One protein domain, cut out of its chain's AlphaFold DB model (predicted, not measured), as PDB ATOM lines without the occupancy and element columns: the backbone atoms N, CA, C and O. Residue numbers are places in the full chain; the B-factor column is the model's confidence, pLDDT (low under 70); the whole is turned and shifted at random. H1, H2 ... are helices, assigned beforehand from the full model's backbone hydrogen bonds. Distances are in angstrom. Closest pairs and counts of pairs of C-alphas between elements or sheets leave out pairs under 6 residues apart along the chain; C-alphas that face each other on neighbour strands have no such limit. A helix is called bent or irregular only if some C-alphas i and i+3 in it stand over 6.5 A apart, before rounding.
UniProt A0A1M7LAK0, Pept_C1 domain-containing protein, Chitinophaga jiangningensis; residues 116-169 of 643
ATOM      1  N   GLN A 116      80.580  88.386  24.468       94.44
ATOM      2  CA  GLN A 116      79.312  88.317  25.206       94.44
ATOM      3  C   GLN A 116      78.409  87.176  24.728       94.44
ATOM      4  O   GLN A 116      77.810  86.470  25.541       94.44
ATOM      5  N   GLN A 117      78.316  86.970  23.417       92.50
ATOM      6  CA  GLN A 117      77.472  85.927  22.852       92.50
ATOM      7  C   GLN A 117      78.100  84.541  23.046       92.50
ATOM      8  O   GLN A 117      77.373  83.596  23.353       92.50
ATOM      9  N   GLN A 118      79.430  84.407  22.958       93.88
ATOM     10  CA  GLN A 118      80.102  83.155  23.334       93.88
ATOM     11  C   GLN A 118      79.831  82.798  24.800       93.88
ATOM     12  O   GLN A 118      79.403  81.680  25.088       93.88
ATOM     13  N   VAL A 119      79.976  83.764  25.716       95.75
ATOM     14  CA  VAL A 119      79.663  83.588  27.142       95.75
ATOM     15  C   VAL A 119      78.213  83.136  27.346       95.75
ATOM     16  O   VAL A 119      77.972  82.179  28.079       95.75
ATOM     17  N   GLN A 120      77.240  83.751  26.664       94.31
ATOM     18  CA  GLN A 120      75.825  83.355  26.749       94.31
ATOM     19  C   GLN A 120      75.566  81.930  26.238       94.31
ATOM     20  O   GLN A 120      74.764  81.191  26.823       94.31
ATOM     21  N   LEU A 121      76.229  81.532  25.149       90.81
ATOM     22  CA  LEU A 121      76.117  80.187  24.589       90.81
ATOM     23  C   LEU A 121      76.698  79.142  25.547       90.81
ATOM     24  O   LEU A 121      76.045  78.128  25.806       90.81
ATOM     25  N   VAL A 122      77.873  79.407  26.122       93.44
ATOM     26  CA  VAL A 122      78.508  78.504  27.093       93.44
ATOM     27  C   VAL A 122      77.714  78.440  28.398       93.44
ATOM     28  O   VAL A 122      77.498  77.351  28.919       93.44
ATOM     29  N   ASP A 123      77.191  79.558  28.899       94.88
ATOM     30  CA  ASP A 123      76.318  79.582  30.081       94.88
ATOM     31  C   ASP A 123      75.026  78.775  29.855       94.88
ATOM     32  O   ASP A 123      74.544  78.052  30.726       94.88
ATOM     33  N   SER A 124      74.467  78.841  28.646       89.25
ATOM     34  CA  SER A 124      73.303  78.034  28.267       89.25
ATOM     35  C   SER A 124      73.628  76.541  28.207       89.25
ATOM     36  O   SER A 124      72.798  75.727  28.615       89.25
ATOM     37  N   LEU A 125      74.829  76.176  27.748       88.31
ATOM     38  CA  LEU A 125      75.319  74.803  27.832       88.31
ATOM     39  C   LEU A 125      75.508  74.372  29.293       88.31
ATOM     40  O   LEU A 125      75.041  73.304  29.666       88.31
ATOM     41  N   CYS A 126      76.120  75.199  30.140       90.50
ATOM     42  CA  CYS A 126      76.327  74.887  31.555       90.50
ATOM     43  C   CYS A 126      75.000  74.598  32.273       90.50
ATOM     44  O   CYS A 126      74.885  73.593  32.974       90.50
ATOM     45  N   ARG A 127      73.963  75.410  32.023       89.56
ATOM     46  CA  ARG A 127      72.605  75.158  32.538       89.56
ATOM     47  C   ARG A 127      72.009  73.851  32.015       89.56
ATOM     48  O   ARG A 127      71.409  73.117  32.792       89.56
ATOM     49  N   LEU A 128      72.206  73.537  30.732       82.88
ATOM     50  CA  LEU A 128      71.761  72.270  30.136       82.88
ATOM     51  C   LEU A 128      72.432  71.056  30.796       82.88
ATOM     52  O   LEU A 128      71.791  70.028  30.986       82.88
ATOM     53  N   LEU A 129      73.710  71.187  31.156       84.12
ATOM     54  CA  LEU A 129      74.504  70.143  31.806       84.12
ATOM     55  C   LEU A 129      74.274  70.053  33.324       84.12
ATOM     56  O   LEU A 129      74.864  69.190  33.974       84.12
ATOM     57  N   GLY A 130      73.458  70.938  33.909       88.12
ATOM     58  CA  GLY A 130      73.273  71.007  35.361       88.12
ATOM     59  C   GLY A 130      74.563  71.370  36.106       88.12
ATOM     60  O   GLY A 130      74.848  70.813  37.172       88.12
ATOM     61  N   ALA A 131      75.375  72.258  35.524       92.44
ATOM     62  CA  ALA A 131      76.644  72.674  36.098       92.44
ATOM     63  C   ALA A 131      76.462  73.381  37.451       92.44
ATOM     64  O   ALA A 131      75.568  74.209  37.632       92.44
ATOM     65  N   ASN A 132      77.332  73.051  38.399       92.62
ATOM     66  CA  ASN A 132      77.425  73.644  39.728       92.62
ATOM     67  C   ASN A 132      78.857  73.479  40.270       92.62
ATOM     68  O   ASN A 132      79.674  72.771  39.679       92.62
ATOM     69  N   ALA A 133      79.147  74.080  41.424       92.00
ATOM     70  CA  ALA A 133      80.484  74.051  42.024       92.00
ATOM     71  C   ALA A 133      81.044  72.636  42.268       92.00
ATOM     72  O   ALA A 133      82.254  72.447  42.217       92.00
ATOM     73  N   GLY A 134      80.190  71.632  42.492       89.50
ATOM     74  CA  GLY A 134      80.619  70.258  42.750       89.50
ATOM     75  C   GLY A 134      80.988  69.451  41.503       89.50
ATOM     76  O   GLY A 134      81.675  68.441  41.626       89.50
ATOM     77  N   ASN A 135      80.543  69.856  40.306       89.69
ATOM     78  CA  ASN A 135      80.767  69.093  39.068       89.69
ATOM     79  C   ASN A 135      81.434  69.891  37.937       89.69
ATOM     80  O   ASN A 135      81.846  69.290  36.941       89.69
ATOM     81  N   ILE A 136      81.566  71.216  38.074       92.00
ATOM     82  CA  ILE A 136      81.976  72.085  36.970       92.00
ATOM     83  C   ILE A 136      83.351  71.727  36.407       92.00
ATOM     84  O   ILE A 136      83.498  71.690  35.192       92.00
ATOM     85  N   SER A 137      84.335  71.375  37.238       87.00
ATOM     86  CA  SER A 137      85.673  71.004  36.751       87.00
ATOM     87  C   SER A 137      85.636  69.772  35.838       87.00
ATOM     88  O   SER A 137      86.297  69.748  34.802       87.00
ATOM     89  N   GLY A 138      84.802  68.776  36.163       82.88
ATOM     90  CA  GLY A 138      84.603  67.603  35.308       82.88
ATOM     91  C   GLY A 138      83.875  67.941  34.003       82.88
ATOM     92  O   GLY A 138      84.240  67.436  32.938       82.88
ATOM     93  N   LEU A 139      82.874  68.828  34.061       86.94
ATOM     94  CA  LEU A 139      82.132  69.287  32.880       86.94
ATOM     95  C   LEU A 139      82.981  70.169  31.958       86.94
ATOM     96  O   LEU A 139      82.838  70.078  30.738       86.94
ATOM     97  N   VAL A 140      83.874  70.984  32.525       87.31
ATOM     98  CA  VAL A 140      84.814  71.827  31.781       87.31
ATOM     99  C   VAL A 140      85.665  70.977  30.855       87.31
ATOM    100  O   VAL A 140      85.661  71.190  29.641       87.31
ATOM    101  N   PHE A 141      86.321  69.973  31.431       75.75
ATOM    102  CA  PHE A 141      87.184  69.066  30.695       75.75
ATOM    103  C   PHE A 141      86.409  68.245  29.660       75.75
ATOM    104  O   PHE A 141      86.806  68.157  28.502       75.75
ATOM    105  N   THR A 142      85.279  67.670  30.074       73.69
ATOM    106  CA  THR A 142      84.573  66.662  29.274       73.69
ATOM    107  C   THR A 142      83.708  67.274  28.172       73.69
ATOM    108  O   THR A 142      83.585  66.688  27.105       73.69
ATOM    109  N   TYR A 143      83.083  68.430  28.403       79.75
ATOM    110  CA  TYR A 143      82.021  68.938  27.524       79.75
ATOM    111  C   TYR A 143      82.221  70.390  27.091       79.75
ATOM    112  O   TYR A 143      82.021  70.699  25.918       79.75
ATOM    113  N   ILE A 144      82.628  71.283  27.998       87.31
ATOM    114  CA  ILE A 144      82.695  72.720  27.692       87.31
ATOM    115  C   ILE A 144      83.887  73.030  26.781       87.31
ATOM    116  O   ILE A 144      83.697  73.680  25.757       87.31
ATOM    117  N   ASN A 145      85.086  72.519  27.086       81.50
ATOM    118  CA  ASN A 145      86.266  72.721  26.238       81.50
ATOM    119  C   ASN A 145      86.045  72.201  24.801       81.50
ATOM    120  O   ASN A 145      86.234  72.981  23.860       81.50
ATOM    121  N   PRO A 146      85.573  70.949  24.594       74.25
ATOM    122  CA  PRO A 146      85.245  70.463  23.256       74.25
ATOM    123  C   PRO A 146      84.154  71.280  22.556       74.25
ATOM    124  O   PRO A 146      84.245  71.512  21.351       74.25
ATOM    125  N   TYR A 147      83.134  71.745  23.289       80.75
ATOM    126  CA  TYR A 147      82.081  72.585  22.723       80.75
ATOM    127  C   TYR A 147      82.619  73.928  22.222       80.75
ATOM    128  O   TYR A 147      82.314  74.307  21.091       80.75
ATOM    129  N   CYS A 148      83.427  74.627  23.025       84.25
ATOM    130  CA  CYS A 148      83.996  75.920  22.650       84.25
ATOM    131  C   CYS A 148      84.789  75.817  21.346       84.25
ATOM    132  O   CYS A 148      84.606  76.633  20.452       84.25
ATOM    133  N   VAL A 149      85.613  74.781  21.198       76.50
ATOM    134  CA  VAL A 149      86.482  74.643  20.019       76.50
ATOM    135  C   VAL A 149      85.725  74.138  18.795       76.50
ATOM    136  O   VAL A 149      86.060  74.494  17.669       76.50
ATOM    137  N   ALA A 150      84.687  73.325  18.986       72.50
ATOM    138  CA  ALA A 150      83.843  72.898  17.876       72.50
ATOM    139  C   ALA A 150      82.911  74.014  17.373       72.50
ATOM    140  O   ALA A 150      82.495  73.988  16.216       72.50
ATOM    141  N   THR A 151      82.556  74.968  18.238       76.56
ATOM    142  CA  THR A 151      81.546  75.996  17.941       76.56
ATOM    143  C   THR A 151      82.166  77.327  17.518       76.56
ATOM    144  O   THR A 151      81.592  78.020  16.674       76.56
ATOM    145  N   PHE A 152      83.317  77.692  18.092       82.38
ATOM    146  CA  PHE A 152      83.940  79.000  17.905       82.38
ATOM    147  C   PHE A 152      85.230  78.903  17.099       82.38
ATOM    148  O   PHE A 152      86.075  78.051  17.371       82.38
ATOM    149  N   THR A 153      85.399  79.809  16.135       80.00
ATOM    150  CA  THR A 153      86.673  79.947  15.412       80.00
ATOM    151  C   THR A 153      87.765  80.460  16.354       80.00
ATOM    152  O   THR A 153      88.866  79.911  16.367       80.00
ATOM    153  N   SER A 154      87.434  81.456  17.186       83.75
ATOM    154  CA  SER A 154      88.338  82.059  18.166       83.75
ATOM    155  C   SER A 154      87.655  82.116  19.541       83.75
ATOM    156  O   SER A 154      86.945  83.077  19.849       83.75
ATOM    157  N   PRO A 155      87.818  81.089  20.396       88.94
ATOM    158  CA  PRO A 155      87.199  81.106  21.715       88.94
ATOM    159  C   PRO A 155      87.751  82.227  22.616       88.94
ATOM    160  O   PRO A 155      88.964  82.335  22.818       88.94
ATOM    161  N   TYR A 156      86.860  83.009  23.228       92.06
ATOM    162  CA  TYR A 156      87.192  84.006  24.257       92.06
ATOM    163  C   TYR A 156      87.369  83.333  25.626       92.06
ATOM    164  O   TYR A 156      86.505  83.394  26.502       92.06
ATOM    165  N   TRP A 157      88.479  82.605  25.785       92.25
ATOM    166  CA  TRP A 157      88.723  81.751  26.951       92.25
ATOM    167  C   TRP A 157      88.688  82.502  28.280       92.25
ATOM    168  O   TRP A 157      88.134  81.979  29.240       92.25
ATOM    169  N   THR A 158      89.247  83.712  28.349       90.31
ATOM    170  CA  THR A 158      89.281  84.493  29.593       90.31
ATOM    171  C   THR A 158      87.870  84.859  30.042       90.31
ATOM    172  O   THR A 158      87.477  84.526  31.151       90.31
ATOM    173  N   GLU A 159      87.065  85.435  29.155       93.62
ATOM    174  CA  GLU A 159      85.700  85.874  29.445       93.62
ATOM    175  C   GLU A 159      84.778  84.697  29.788       93.62
ATOM    176  O   GLU A 159      83.935  84.787  30.684       93.62
ATOM    177  N   ILE A 160      84.947  83.566  29.095       95.38
ATOM    178  CA  ILE A 160      84.226  82.334  29.423       95.38
ATOM    179  C   ILE A 160      84.674  81.820  30.798       95.38
ATOM    180  O   ILE A 160      83.822  81.489  31.618       95.38
ATOM    181  N   GLY A 161      85.980  81.780  31.072       93.62
ATOM    182  CA  GLY A 161      86.546  81.338  32.348       93.62
ATOM    183  C   GLY A 161      86.067  82.178  33.533       93.62
ATOM    184  O   GLY A 161      85.626  81.611  34.533       93.62
ATOM    185  N   ASP A 162      86.052  83.502  33.385       93.31
ATOM    186  CA  ASP A 162      85.547  84.445  34.388       93.31
ATOM    187  C   ASP A 162      84.065  84.184  34.690       93.31
ATOM    188  O   ASP A 162      83.652  84.151  35.851       93.31
ATOM    189  N   MET A 163      83.257  83.920  33.657       96.56
ATOM    190  CA  MET A 163      81.858  83.533  33.841       96.56
ATOM    191  C   MET A 163      81.729  82.188  34.566       96.56
ATOM    192  O   MET A 163      80.921  82.073  35.492       96.56
ATOM    193  N   LEU A 164      82.523  81.182  34.185       96.62
ATOM    194  CA  LEU A 164      82.505  79.866  34.828       96.62
ATOM    195  C   LEU A 164      82.884  79.957  36.309       96.62
ATOM    196  O   LEU A 164      82.256  79.313  37.152       96.62
ATOM    197  N   GLN A 165      83.874  80.784  36.636       95.00
ATOM    198  CA  GLN A 165      84.257  81.067  38.009       95.00
ATOM    199  C   GLN A 165      83.128  81.774  38.763       95.00
ATOM    200  O   GLN A 165      82.704  81.297  39.814       95.00
ATOM    201  N   ALA A 166      82.610  82.877  38.220       96.69
ATOM    202  CA  ALA A 166      81.629  83.718  38.901       96.69
ATOM    203  C   ALA A 166      80.281  83.015  39.131       96.69
ATOM    204  O   ALA A 166      79.670  83.194  40.182       96.69
ATOM    205  N   LYS A 167      79.803  82.221  38.164       97.56
ATOM    206  CA  LYS A 167      78.482  81.572  38.238       97.56
ATOM    207  C   LYS A 167      78.515  80.153  38.790       97.56
ATOM    208  O   LYS A 167      77.565  79.740  39.448       97.56
ATOM    209  N   TYR A 168      79.573  79.404  38.491       97.00
ATOM    210  CA  TYR A 168      79.642  77.972  38.782       97.00
ATOM    211  C   TYR A 168      80.785  77.609  39.728       97.00
ATOM    212  O   TYR A 168      80.937  76.434  40.038       97.00
ATOM    213  N   GLY A 169      81.574  78.575  40.210       95.06
ATOM    214  CA  GLY A 169      82.666  78.328  41.154       95.06
ATOM    215  C   GLY A 169      83.855  77.583  40.543       95.06
ATOM    216  O   GLY A 169      84.631  76.980  41.279       95.06
TER     217      GLY A 169
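What this domain is: This is residues 116 to 169 of the 643 residues of the protein "Pept_C1 domain-containing protein" of Chitinophaga jiangningensis (UniProt A0A1M7LAK0). Three helices stand at the corners of a triangle, slanting across one another: H1 touches both others, while H2 and H3 come near each other where H2 begins and H3 ends. H2 runs opposite ways to H1 and H3, and the two links turn the chain at opposite ends of the longest axis. The printed part has 54 residues, with three named helices in the order H1, H2, H3 and no named strand; its class is all helix. It is compact, with a radius of gyration of the C-alphas of 9.9 A, and spans 30 by 20 by 16 A, only just elongated.

Where its parts are: Find C-alpha 136 at (81.976, 72.085, 36.970); from there H2, the longest helix, runs through residues 136 to 151, 19.4 A. It has a kink of 41 degrees near residue 143 and is irregular, but only just: C-alphas 142 and 145 are 7.0 A apart. Go back to C-alpha 116 at (79.312, 88.317, 25.206), where H1, residues 116 to 128, begins its 18.4 A. H3, residues 157 to 168, covers 15.4 A and ends at C-alpha 168 at (79.642, 77.972, 38.782).

How they stand to each other: Look at residues 144 to 148 of H2, which alone touch H1, at its residues 122 to 126; the closest C-alphas, of Ile 144 and Val 122, are 7.2 A apart. These helices run opposite ways at a steep tilt of 50 degrees. With residues 118 to 123 alone H1 touches residues 159 to 164 of H3, running the same way at a steep tilt of 42 degrees; the closest C-alphas, of Val 119 and Ile 160, are 5.3 A apart. H2 and H3 are close but not clearly touching, opposite ways at 38 degrees, only just a steep tilt; their closest C-alphas, of Ile 136 and Tyr 168, are 6.6 A apart. Each O i to N i+4 pair in H1 and H3 is within hydrogen-bond range, and 10 of 12 are in H2.

The domain as a whole: The C-alphas of Gly 134 and Thr 153, the two farthest apart, are 29.6 A apart. The printed part has no cut; the link from H1 to H2 is short and that from H2 to H3 tight. The mean pLDDT of the printed part is 88.5, and no printed residue is under 70.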